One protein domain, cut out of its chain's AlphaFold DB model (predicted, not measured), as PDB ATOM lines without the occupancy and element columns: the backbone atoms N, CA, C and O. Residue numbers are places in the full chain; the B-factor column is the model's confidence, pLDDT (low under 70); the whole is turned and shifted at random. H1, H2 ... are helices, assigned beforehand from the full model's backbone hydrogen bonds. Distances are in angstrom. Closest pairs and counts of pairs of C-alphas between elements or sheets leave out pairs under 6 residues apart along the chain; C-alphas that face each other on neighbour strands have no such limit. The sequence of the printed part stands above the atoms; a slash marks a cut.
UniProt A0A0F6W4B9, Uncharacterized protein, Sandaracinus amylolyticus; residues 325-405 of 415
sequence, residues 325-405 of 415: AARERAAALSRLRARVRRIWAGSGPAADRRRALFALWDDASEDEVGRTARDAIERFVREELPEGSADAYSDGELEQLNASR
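This is residues 325 to 405 of the 415 residues of an uncharacterized protein of Sandaracinus amylolyticus (UniProt A0A0F6W4B9). Three helices, H1, H2 and H3, make a small up-and-down bundle, their centres set as a triangle, and a short fourth helix, H4, comes near H2 on the side away from H1. H1 is the longest of them, and the link after H3 leads across to H4. The printed part has 81 residues with four named helices, in the order H1, H2, H3, H4, and no named strand; the class is all helix. The whole is compact, with a radius of gyration of the C-alphas of 13.0 A, and its C-alphas span 39 by 27 by 19 A along the three main axes.

Find C-alpha 325 at (-22.435, -40.686, -4.109); from there H1 runs through residues 325 to 345, 30.2 A from first to last C-alpha, and ends at C-alpha 345 at (-47.850, -41.955, 12.216). After a tight link of 4 residues, look for H2 in residues 350 to 362, 18.4 A long. A tight link of 5 residues leads to H3, residues 368 to 384, 24.4 A long. Then go on through a short link of 10 residues to H4, residues 395 to 403, which ends at C-alpha 403 at (-28.101, -50.799, 28.214).

Begin with the bundle of H1, H2 and H3, up and down, each helix running against the one before it in the chain. H1 and H2 form a helical hairpin: they run opposite ways at a shallow tilt of 18 degrees. H1 touches H2 with residues 340 to 344 alone, and H2 touches H1 with residues 353 to 357 alone; their closest C-alphas, of Trp 344 and Arg 353, are 6.0 A apart. H2 and H3 form the second helical hairpin, opposite ways at a shallow tilt of 20 degrees. Residues 357 to 361 of H2 alone touch residues 373 to 377 of H3 alone; the closest C-alphas, of Trp 361 and Arg 374, are 5.3 A apart. H1 and H3 touch and run the same way at a shallow tilt of 31 degrees; their closest C-alphas, of Leu 333 and Ala 373, are 6.6 A apart. Outward from H2, you reach H4, close but not clearly touching: the closest C-alphas, of Phe 358 and Leu 401, are 7.6 A apart. H2 and H4 run the same way at a steep tilt of 37 degrees, only just steep. H4 is apart from H1 and from H3. In H1, H2, H3 and H4 every O i to N i+4 pair is within hydrogen-bond range.

The two C-alphas farthest apart are those of Ala 325 and Ala 390, 39.7 A. The printed part has no cut, and no link is long. The mean pLDDT of the printed part is 97.6, and no printed residue is under 70.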
ATOM      1  N   ALA A 325     -22.459 -40.342  -5.526       93.94
ATOM      2  CA  ALA A 325     -22.435 -40.686  -4.109       93.94
ATOM      3  C   ALA A 325     -23.163 -39.640  -3.244       93.94
ATOM      4  O   ALA A 325     -23.866 -39.978  -2.289       93.94
ATOM      5  N   ALA A 326     -23.046 -38.349  -3.570       95.38
ATOM      6  CA  ALA A 326     -23.793 -37.290  -2.893       95.38
ATOM      7  C   ALA A 326     -25.314 -37.420  -3.096       95.38
ATOM      8  O   ALA A 326     -26.076 -37.305  -2.130       95.38
ATOM      9  N   ARG A 327     -25.772 -37.703  -4.323       95.81
ATOM     10  CA  ARG A 327     -27.202 -37.917  -4.617       95.81
ATOM     11  C   ARG A 327     -27.746 -39.160  -3.925       95.81
ATOM     12  O   ARG A 327     -28.840 -39.101  -3.365       95.81
ATOM     13  N   GLU A 328     -26.999 -40.260  -3.923       95.69
ATOM     14  CA  GLU A 328     -27.412 -41.490  -3.244       95.69
ATOM     15  C   GLU A 328     -27.553 -41.284  -1.736       95.69
ATOM     16  O   GLU A 328     -28.584 -41.655  -1.163       95.69
ATOM     17  N   ARG A 329     -26.582 -40.606  -1.103       95.94
ATOM     18  CA  ARG A 329     -26.660 -40.222   0.316       95.94
ATOM     19  C   ARG A 329     -27.886 -39.355   0.602       95.94
ATOM     20  O   ARG A 329     -28.641 -39.643   1.531       95.94
ATOM     21  N   ALA A 330     -28.139 -38.332  -0.216       95.31
ATOM     22  CA  ALA A 330     -29.311 -37.468  -0.061       95.31
ATOM     23  C   ALA A 330     -30.632 -38.247  -0.207       95.31
ATOM     24  O   ALA A 330     -31.548 -38.087   0.604       95.31
ATOM     25  N   ALA A 331     -30.726 -39.135  -1.200       96.12
ATOM     26  CA  ALA A 331     -31.899 -39.975  -1.411       96.12
ATOM     27  C   ALA A 331     -32.120 -40.961  -0.250       96.12
ATOM     28  O   ALA A 331     -33.257 -41.159   0.186       96.12
ATOM     29  N   ALA A 332     -31.049 -41.552   0.286       95.44
ATOM     30  CA  ALA A 332     -31.109 -42.437   1.445       95.44
ATOM     31  C   ALA A 332     -31.633 -41.710   2.694       95.44
ATOM     32  O   ALA A 332     -32.554 -42.208   3.344       95.44
ATOM     33  N   LEU A 333     -31.135 -40.502   2.977       96.62
ATOM     34  CA  LEU A 333     -31.613 -39.684   4.097       96.62
ATOM     35  C   LEU A 333     -33.080 -39.265   3.932       96.62
ATOM     36  O   LEU A 333     -33.844 -39.294   4.897       96.62
ATOM     37  N   SER A 334     -33.513 -38.927   2.716       96.94
ATOM     38  CA  SER A 334     -34.924 -38.630   2.434       96.94
ATOM     39  C   SER A 334     -35.826 -39.842   2.684       96.94
ATOM     40  O   SER A 334     -36.862 -39.716   3.345       96.94
ATOM     41  N   ARG A 335     -35.413 -41.039   2.241       97.75
ATOM     42  CA  ARG A 335     -36.131 -42.294   2.524       97.75
ATOM     43  C   ARG A 335     -36.174 -42.603   4.020       97.75
ATOM     44  O   ARG A 335     -37.226 -43.002   4.520       97.75
ATOM     45  N   LEU A 336     -35.072 -42.383   4.738       98.12
ATOM     46  CA  LEU A 336     -35.006 -42.553   6.189       98.12
ATOM     47  C   LEU A 336     -36.007 -41.639   6.901       98.12
ATOM     48  O   LEU A 336     -36.805 -42.116   7.703       98.12
ATOM     49  N   ARG A 337     -36.031 -40.346   6.559       97.75
ATOM     50  CA  ARG A 337     -36.981 -39.378   7.134       97.75
ATOM     51  C   ARG A 337     -38.432 -39.778   6.877       97.75
ATOM     52  O   ARG A 337     -39.256 -39.722   7.786       97.75
ATOM     53  N   ALA A 338     -38.746 -40.224   5.661       98.00
ATOM     54  CA  ALA A 338     -40.078 -40.730   5.337       98.00
ATOM     55  C   ALA A 338     -40.433 -41.987   6.155       98.00
ATOM     56  O   ALA A 338     -41.559 -42.109   6.638       98.00
ATOM     57  N   ARG A 339     -39.475 -42.904   6.360       98.44
ATOM     58  CA  ARG A 339     -39.653 -44.107   7.191       98.44
ATOM     59  C   ARG A 339     -39.909 -43.754   8.656       98.44
ATOM     60  O   ARG A 339     -40.851 -44.283   9.232       98.44
ATOM     61  N   VAL A 340     -39.121 -42.847   9.228       98.44
ATOM     62  CA  VAL A 340     -39.275 -42.353  10.606       98.44
ATOM     63  C   VAL A 340     -40.666 -41.748  10.819       98.44
ATOM     64  O   VAL A 340     -41.383 -42.157  11.731       98.44
ATOM     65  N   ARG A 341     -41.108 -40.866   9.913       98.25
ATOM     66  CA  ARG A 341     -42.464 -40.290   9.954       98.25
ATOM     67  C   ARG A 341     -43.554 -41.351   9.862       98.25
ATOM     68  O   ARG A 341     -44.544 -41.272  10.579       98.25
ATOM     69  N   ARG A 342     -43.373 -42.363   9.009       98.44
ATOM     70  CA  ARG A 342     -44.325 -43.474   8.878       98.44
ATOM     71  C   ARG A 342     -44.418 -44.311  10.154       98.44
ATOM     72  O   ARG A 342     -45.522 -44.683  10.531       98.44
ATOM     73  N   ILE A 343     -43.288 -44.597  10.808       98.12
ATOM     74  CA  ILE A 343     -43.263 -45.290  12.107       98.12
ATOM     75  C   ILE A 343     -44.066 -44.482  13.126       98.12
ATOM     76  O   ILE A 343     -44.909 -45.045  13.821       98.12
ATOM     77  N   TRP A 344     -43.846 -43.166  13.173       98.00
ATOM     78  CA  TRP A 344     -44.525 -42.293  14.127       98.00
ATOM     79  C   TRP A 344     -46.032 -42.155  13.872       98.00
ATOM     80  O   TRP A 344     -46.824 -42.239  14.805       98.00
ATOM     81  N   ALA A 345     -46.443 -42.039  12.609       97.88
ATOM     82  CA  ALA A 345     -47.850 -41.955  12.216       97.88
ATOM     83  C   ALA A 345     -48.630 -43.279  12.377       97.88
ATOM     84  O   ALA A 345     -49.847 -43.303  12.191       97.88
ATOM     85  N   GLY A 346     -47.957 -44.392  12.688       97.75
ATOM     86  CA  GLY A 346     -48.595 -45.695  12.876       97.75
ATOM     87  C   GLY A 346     -49.528 -45.743  14.095       97.75
ATOM     88  O   GLY A 346     -49.267 -45.127  15.128       97.75
ATOM     89  N   SER A 347     -50.595 -46.540  14.022       95.19
ATOM     90  CA  SER A 347     -51.667 -46.629  15.032       95.19
ATOM     91  C   SER A 347     -51.336 -47.448  16.297       95.19
ATOM     92  O   SER A 347     -52.236 -47.823  17.046       95.19
ATOM     93  N   GLY A 348     -50.060 -47.736  16.564       96.62
ATOM     94  CA  GLY A 348     -49.631 -48.531  17.722       96.62
ATOM     95  C   GLY A 348     -49.524 -47.748  19.041       96.62
ATOM     96  O   GLY A 348     -49.673 -46.523  19.065       96.62
ATOM     97  N   PRO A 349     -49.219 -48.430  20.157       97.88
ATOM     98  CA  PRO A 349     -48.807 -47.777  21.398       97.88
ATOM     99  C   PRO A 349     -47.554 -46.911  21.191       97.88
ATOM    100  O   PRO A 349     -46.632 -47.299  20.471       97.88
ATOM    101  N   ALA A 350     -47.482 -45.754  21.858       97.25
ATOM    102  CA  ALA A 350     -46.347 -44.830  21.729       97.25
ATOM    103  C   ALA A 350     -44.999 -45.481  22.093       97.25
ATOM    104  O   ALA A 350     -44.003 -45.257  21.408       97.25
ATOM    105  N   ALA A 351     -44.986 -46.347  23.112       97.50
ATOM    106  CA  ALA A 351     -43.795 -47.084  23.533       97.50
ATOM    107  C   ALA A 351     -43.224 -47.986  22.422       97.50
ATOM    108  O   ALA A 351     -42.009 -48.055  22.243       97.50
ATOM    109  N   ASP A 352     -44.081 -48.638  21.633       98.06
ATOM    110  CA  ASP A 352     -43.627 -49.511  20.545       98.06
ATOM    111  C   ASP A 352     -43.062 -48.694  19.379       98.06
ATOM    112  O   ASP A 352     -42.038 -49.059  18.800       98.06
ATOM    113  N   ARG A 353     -43.671 -47.538  19.079       98.31
ATOM    114  CA  ARG A 353     -43.133 -46.604  18.079       98.31
ATOM    115  C   ARG A 353     -41.759 -46.079  18.485       98.31
ATOM    116  O   ARG A 353     -40.853 -46.065  17.659       98.31
ATOM    117  N   ARG A 354     -41.582 -45.699  19.753       98.44
ATOM    118  CA  ARG A 354     -40.288 -45.267  20.301       98.44
ATOM    119  C   ARG A 354     -39.222 -46.356  20.202       98.44
ATOM    120  O   ARG A 354     -38.143 -46.110  19.676       98.44
ATOM    121  N   ARG A 355     -39.544 -47.591  20.592       98.25
ATOM    122  CA  ARG A 355     -38.632 -48.737  20.416       98.25
ATOM    123  C   ARG A 355     -38.236 -48.947  18.955       98.25
ATOM    124  O   ARG A 355     -37.069 -49.204  18.682       98.25
ATOM    125  N   ALA A 356     -39.174 -48.798  18.021       98.38
ATOM    126  CA  ALA A 356     -38.880 -48.901  16.594       98.38
ATOM    127  C   ALA A 356     -37.972 -47.762  16.086       98.38
ATOM    128  O   ALA A 356     -37.106 -48.005  15.247       98.38
ATOM    129  N   LEU A 357     -38.140 -46.535  16.595       98.44
ATOM    130  CA  LEU A 357     -37.240 -45.416  16.294       98.44
ATOM    131  C   LEU A 357     -35.832 -45.654  16.851       98.44
ATOM    132  O   LEU A 357     -34.860 -45.418  16.139       98.44
ATOM    133  N   PHE A 358     -35.726 -46.157  18.083       98.56
ATOM    134  CA  PHE A 358     -34.445 -46.520  18.685       98.56
ATOM    135  C   PHE A 358     -33.740 -47.630  17.901       98.56
ATOM    136  O   PHE A 358     -32.571 -47.478  17.578       98.56
ATOM    137  N   ALA A 359     -34.443 -48.705  17.531       98.38
ATOM    138  CA  ALA A 359     -33.858 -49.783  16.733       98.38
ATOM    139  C   ALA A 359     -33.305 -49.264  15.396       98.38
ATOM    140  O   ALA A 359     -32.207 -49.623  14.997       98.38
ATOM    141  N   LEU A 360     -34.021 -48.346  14.735       98.38
ATOM    142  CA  LEU A 360     -33.548 -47.721  13.499       98.38
ATOM    143  C   LEU A 360     -32.306 -46.836  13.702       98.38
ATOM    144  O   LEU A 360     -31.503 -46.701  12.782       98.38
ATOM    145  N   TRP A 361     -32.175 -46.207  14.872       98.62
ATOM    146  CA  TRP A 361     -30.991 -45.438  15.257       98.62
ATOM    147  C   TRP A 361     -29.805 -46.358  15.583       98.62
ATOM    148  O   TRP A 361     -28.691 -46.071  15.153       98.62
ATOM    149  N   ASP A 362     -30.047 -47.472  16.278       98.50
ATOM    150  CA  ASP A 362     -29.022 -48.439  16.698       98.50
ATOM    151  C   ASP A 362     -28.493 -49.274  15.518       98.50
ATOM    152  O   ASP A 362     -27.307 -49.580  15.457       98.50
ATOM    153  N   ASP A 363     -29.352 -49.562  14.534       98.19
ATOM    154  CA  ASP A 363     -29.000 -50.247  13.281       98.19
ATOM    155  C   ASP A 363     -28.212 -49.356  12.297       98.19
ATOM    156  O   ASP A 363     -27.741 -49.835  11.259       98.19
ATOM    157  N   ALA A 364     -28.103 -48.046  12.551       97.81
ATOM    158  CA  ALA A 364     -27.362 -47.147  11.671       97.81
ATOM    159  C   ALA A 364     -25.859 -47.484  11.689       97.81
ATOM    160  O   ALA A 364     -25.288 -47.765  12.740       97.81
ATOM    161  N   SER A 365     -25.196 -47.423  10.527       97.44
ATOM    162  CA  SER A 365     -23.763 -47.736  10.428       97.44
ATOM    163  C   SER A 365     -22.897 -46.802  11.288       97.44
ATOM    164  O   SER A 365     -23.300 -45.709  11.678       97.44
ATOM    165  N   GLU A 366     -21.671 -47.217  11.597       97.62
ATOM    166  CA  GLU A 366     -20.730 -46.404  12.391       97.62
ATOM    167  C   GLU A 366     -19.880 -45.440  11.541       97.62
ATOM    168  O   GLU A 366     -18.976 -44.771  12.042       97.62
ATOM    169  N   ASP A 367     -20.159 -45.362  10.241       96.50
ATOM    170  CA  ASP A 367     -19.521 -44.419   9.325       96.50
ATOM    171  C   ASP A 367     -20.175 -43.019   9.374       96.50
ATOM    172  O   ASP A 367     -21.093 -42.734  10.147       96.50
ATOM    173  N   GLU A 368     -19.690 -42.102   8.534       95.19
ATOM    174  CA  GLU A 368     -20.214 -40.732   8.437       95.19
ATOM    175  C   GLU A 368     -21.694 -40.676   8.006       95.19
ATOM    176  O   GLU A 368     -22.454 -39.810   8.457       95.19
ATOM    177  N   VAL A 369     -22.128 -41.607   7.152       94.44
ATOM    178  CA  VAL A 369     -23.511 -41.675   6.668       94.44
ATOM    179  C   VAL A 369     -24.430 -42.131   7.795       94.44
ATOM    180  O   VAL A 369     -25.478 -41.520   8.011       94.44
ATOM    181  N   GLY A 370     -24.026 -43.153   8.546       96.56
ATOM    182  CA  GLY A 370     -24.771 -43.644   9.694       96.56
ATOM    183  C   GLY A 370     -24.834 -42.636  10.842       96.56
ATOM    184  O   GLY A 370     -25.912 -42.427  11.396       96.56
ATOM    185  N   ARG A 371     -23.760 -41.874  11.097       97.38
ATOM    186  CA  ARG A 371     -23.813 -40.724  12.022       97.38
ATOM    187  C   ARG A 371     -24.832 -39.673  11.572       97.38
ATOM    188  O   ARG A 371     -25.664 -39.237  12.361       97.38
ATOM    189  N   THR A 372     -24.838 -39.322  10.285       97.31
ATOM    190  CA  THR A 372     -25.822 -38.372   9.733       97.31
ATOM    191  C   THR A 372     -27.260 -38.898   9.862       97.31
ATOM    192  O   THR A 372     -28.199 -38.126  10.085       97.31
ATOM    193  N   ALA A 373     -27.453 -40.213   9.727       98.00
ATOM    194  CA  ALA A 373     -28.736 -40.871   9.945       98.00
ATOM    195  C   ALA A 373     -29.171 -40.808  11.419       98.00
ATOM    196  O   ALA A 373     -30.312 -40.420  11.685       98.00
ATOM    197  N   ARG A 374     -28.269 -41.108  12.364       98.38
ATOM    198  CA  ARG A 374     -28.505 -40.980  13.811       98.38
ATOM    199  C   ARG A 374     -28.917 -39.561  14.190       98.38
ATOM    200  O   ARG A 374     -29.987 -39.378  14.769       98.38
ATOM    201  N   ASP A 375     -28.163 -38.560  13.738       98.06
ATOM    202  CA  ASP A 375     -28.470 -37.140  13.955       98.06
ATOM    203  C   ASP A 375     -29.852 -36.752  13.414       98.06
ATOM    204  O   ASP A 375     -30.575 -35.945  14.008       98.06
ATOM    205  N   ALA A 376     -30.235 -37.295  12.254       97.88
ATOM    206  CA  ALA A 376     -31.542 -37.036  11.662       97.88
ATOM    207  C   ALA A 376     -32.682 -37.647  12.491       97.88
ATOM    208  O   ALA A 376     -33.726 -37.005  12.628       97.88
ATOM    209  N   ILE A 377     -32.487 -38.846  13.049       98.44
ATOM    210  CA  ILE A 377     -33.467 -39.505  13.923       98.44
ATOM    211  C   ILE A 377     -33.571 -38.765  15.259       98.44
ATOM    212  O   ILE A 377     -34.677 -38.454  15.692       98.44
ATOM    213  N   GLU A 378     -32.452 -38.416  15.892       98.44
ATOM    214  CA  GLU A 378     -32.457 -37.662  17.152       98.44
ATOM    215  C   GLU A 378     -33.096 -36.283  16.997       98.44
ATOM    216  O   GLU A 378     -33.885 -35.864  17.843       98.44
ATOM    217  N   ARG A 379     -32.816 -35.585  15.887       98.12
ATOM    218  CA  ARG A 379     -33.489 -34.321  15.563       98.12
ATOM    219  C   ARG A 379     -35.001 -34.506  15.452       98.12
ATOM    220  O   ARG A 379     -35.730 -33.729  16.055       98.12
ATOM    221  N   PHE A 380     -35.459 -35.542  14.749       98.25
ATOM    222  CA  PHE A 380     -36.886 -35.855  14.662       98.25
ATOM    223  C   PHE A 380     -37.499 -36.119  16.044       98.25
ATOM    224  O   PHE A 380     -38.573 -35.607  16.344       98.25
ATOM    225  N   VAL A 381     -36.804 -36.868  16.908       98.38
ATOM    226  CA  VAL A 381     -37.263 -37.123  18.282       98.38
ATOM    227  C   VAL A 381     -37.389 -35.822  19.075       98.38
ATOM    228  O   VAL A 381     -38.389 -35.642  19.758       98.38
ATOM    229  N   ARG A 382     -36.436 -34.891  18.967       98.12
ATOM    230  CA  ARG A 382     -36.537 -33.583  19.640       98.12
ATOM    231  C   ARG A 382     -37.717 -32.745  19.154       98.12
ATOM    232  O   ARG A 382     -38.322 -32.042  19.956       98.12
ATOM    233  N   GLU A 383     -38.002 -32.787  17.856       98.06
ATOM    234  CA  GLU A 383     -39.059 -31.989  17.225       98.06
ATOM    235  C   GLU A 383     -40.461 -32.537  17.540       98.06
ATOM    236  O   GLU A 383     -41.352 -31.768  17.891       98.06
ATOM    237  N   GLU A 384     -40.654 -33.856  17.455       97.88
ATOM    238  CA  GLU A 384     -41.975 -34.495  17.578       97.88
ATOM    239  C   GLU A 384     -42.262 -35.048  18.984       97.88
ATOM    240  O   GLU A 384     -43.420 -35.206  19.367       97.88
ATOM    241  N   LEU A 385     -41.220 -35.358  19.762       97.50
ATOM    242  CA  LEU A 385     -41.312 -35.892  21.125       97.50
ATOM    243  C   LEU A 385     -40.471 -35.027  22.082       97.50
ATOM    244  O   LEU A 385     -39.540 -35.548  22.711       97.50
ATOM    245  N   PRO A 386     -40.747 -33.713  22.197       97.75
ATOM    246  CA  PRO A 386     -39.952 -32.819  23.030       97.75
ATOM    247  C   PRO A 386     -39.952 -33.278  24.491       97.75
ATOM    248  O   PRO A 386     -40.905 -33.910  24.961       97.75
ATOM    249  N   GLU A 387     -38.880 -32.949  25.210       97.50
ATOM    250  CA  GLU A 387     -38.710 -33.311  26.617       97.50
ATOM    251  C   GLU A 387     -39.915 -32.846  27.455       97.50
ATOM    252  O   GLU A 387     -40.400 -31.721  27.320       97.50
ATOM    253  N   GLY A 388     -40.439 -33.742  28.294       96.62
ATOM    254  CA  GLY A 388     -41.619 -33.486  29.123       96.62
ATOM    255  C   GLY A 388     -42.973 -33.668  28.425       96.62
ATOM    256  O   GLY A 388     -44.004 -33.592  29.095       96.62
ATOM    257  N   SER A 389     -43.014 -33.945  27.116       97.44
ATOM    258  CA  SER A 389     -44.258 -34.377  26.464       97.44
ATOM    259  C   SER A 389     -44.701 -35.760  26.960       97.44
ATOM    260  O   SER A 389     -43.885 -36.574  27.387       97.44
ATOM    261  N   ALA A 390     -46.004 -36.055  26.880       97.38
ATOM    262  CA  ALA A 390     -46.544 -37.372  27.247       97.38
ATOM    263  C   ALA A 390     -45.941 -38.518  26.409       97.38
ATOM    264  O   ALA A 390     -45.904 -39.667  26.846       97.38
ATOM    265  N   ASP A 391     -45.456 -38.180  25.215       96.88
ATOM    266  CA  ASP A 391     -44.837 -39.101  24.276       96.88
ATOM    267  C   ASP A 391     -43.307 -39.165  24.395       96.88
ATOM    268  O   ASP A 391     -42.713 -40.042  23.766       96.88
ATOM    269  N   ALA A 392     -42.672 -38.309  25.205       98.12
ATOM    270  CA  ALA A 392     -41.222 -38.268  25.392       98.12
ATOM    271  C   ALA A 392     -40.652 -39.597  25.913       98.12
ATOM    272  O   ALA A 392     -41.327 -40.366  26.606       98.12
ATOM    273  N   TYR A 393     -39.375 -39.856  25.617       98.31
ATOM    274  CA  TYR A 393     -38.657 -40.942  26.279       98.31
ATOM    275  C   TYR A 393     -38.465 -40.593  27.755       98.31
ATOM    276  O   TYR A 393     -37.947 -39.528  28.084       98.31
ATOM    277  N   SER A 394     -38.854 -41.506  28.643       97.75
ATOM    278  CA  SER A 394     -38.543 -41.371  30.069       97.75
ATOM    279  C   SER A 394     -37.075 -41.711  30.352       97.75
ATOM    280  O   SER A 394     -36.471 -42.498  29.622       97.75
ATOM    281  N   ASP A 395     -36.514 -41.194  31.447       98.19
ATOM    282  CA  ASP A 395     -35.125 -41.482  31.840       98.19
ATOM    283  C   ASP A 395     -34.858 -42.987  31.989       98.19
ATOM    284  O   ASP A 395     -33.876 -43.502  31.456       98.19
ATOM    285  N   GLY A 396     -35.771 -43.716  32.641       98.06
ATOM    286  CA  GLY A 396     -35.652 -45.169  32.804       98.06
ATOM    287  C   GLY A 396     -35.736 -45.930  31.477       98.06
ATOM    288  O   GLY A 396     -35.053 -46.938  31.298       98.06
ATOM    289  N   GLU A 397     -36.524 -45.434  30.519       98.00
ATOM    290  CA  GLU A 397     -36.573 -45.987  29.162       98.00
ATOM    291  C   GLU A 397     -35.253 -45.734  28.422       98.00
ATOM    292  O   GLU A 397     -34.700 -46.662  27.835       98.00
ATOM    293  N   LEU A 398     -34.689 -44.523  28.503       98.31
ATOM    294  CA  LEU A 398     -33.388 -44.208  27.901       98.31
ATOM    295  C   LEU A 398     -32.251 -45.035  28.505       98.31
ATOM    296  O   LEU A 398     -31.355 -45.459  27.776       98.31
ATOM    297  N   GLU A 399     -32.254 -45.263  29.817       98.25
ATOM    298  CA  GLU A 399     -31.283 -46.138  30.482       98.25
ATOM    299  C   GLU A 399     -31.404 -47.583  29.997       98.25
ATOM    300  O   GLU A 399     -30.390 -48.194  29.654       98.25
ATOM    301  N   GLN A 400     -32.631 -48.105  29.902       98.38
ATOM    302  CA  GLN A 400     -32.884 -49.459  29.416       98.38
ATOM    303  C   GLN A 400     -32.431 -49.638  27.962       98.38
ATOM    304  O   GLN A 400     -31.706 -50.585  27.667       98.38
ATOM    305  N   LEU A 401     -32.815 -48.721  27.068       98.19
ATOM    306  CA  LEU A 401     -32.442 -48.777  25.653       98.19
ATOM    307  C   LEU A 401     -30.923 -48.677  25.475       98.19
ATOM    308  O   LEU A 401     -30.320 -49.474  24.761       98.19
ATOM    309  N   ASN A 402     -30.275 -47.756  26.195       98.44
ATOM    310  CA  ASN A 402     -28.822 -47.629  26.153       98.44
ATOM    311  C   ASN A 402     -28.096 -48.841  26.743       98.44
ATOM    312  O   ASN A 402     -26.965 -49.100  26.338       98.44
ATOM    313  N   ALA A 403     -28.690 -49.571  27.688       98.25
ATOM    314  CA  ALA A 403     -28.101 -50.799  28.214       98.25
ATOM    315  C   ALA A 403     -28.132 -51.954  27.195       98.25
ATOM    316  O   ALA A 403     -27.279 -52.834  27.267       98.25
ATOM    317  N   SER A 404     -29.082 -51.943  26.251       98.00
ATOM    318  CA  SER A 404     -29.244 -52.974  25.214       98.00
ATOM    319  C   SER A 404     -28.695 -52.600  23.833       98.00
ATOM    320  O   SER A 404     -28.872 -53.379  22.902       98.00
ATOM    321  N   ARG A 405     -28.084 -51.420  23.679       98.00
ATOM    322  CA  ARG A 405     -27.609 -50.915  22.382       98.00
ATOM    323  C   ARG A 405     -26.446 -51.732  21.818       98.00
ATOM    324  O   ARG A 405     -25.591 -52.197  22.577       98.00
TER     325      ARG A 405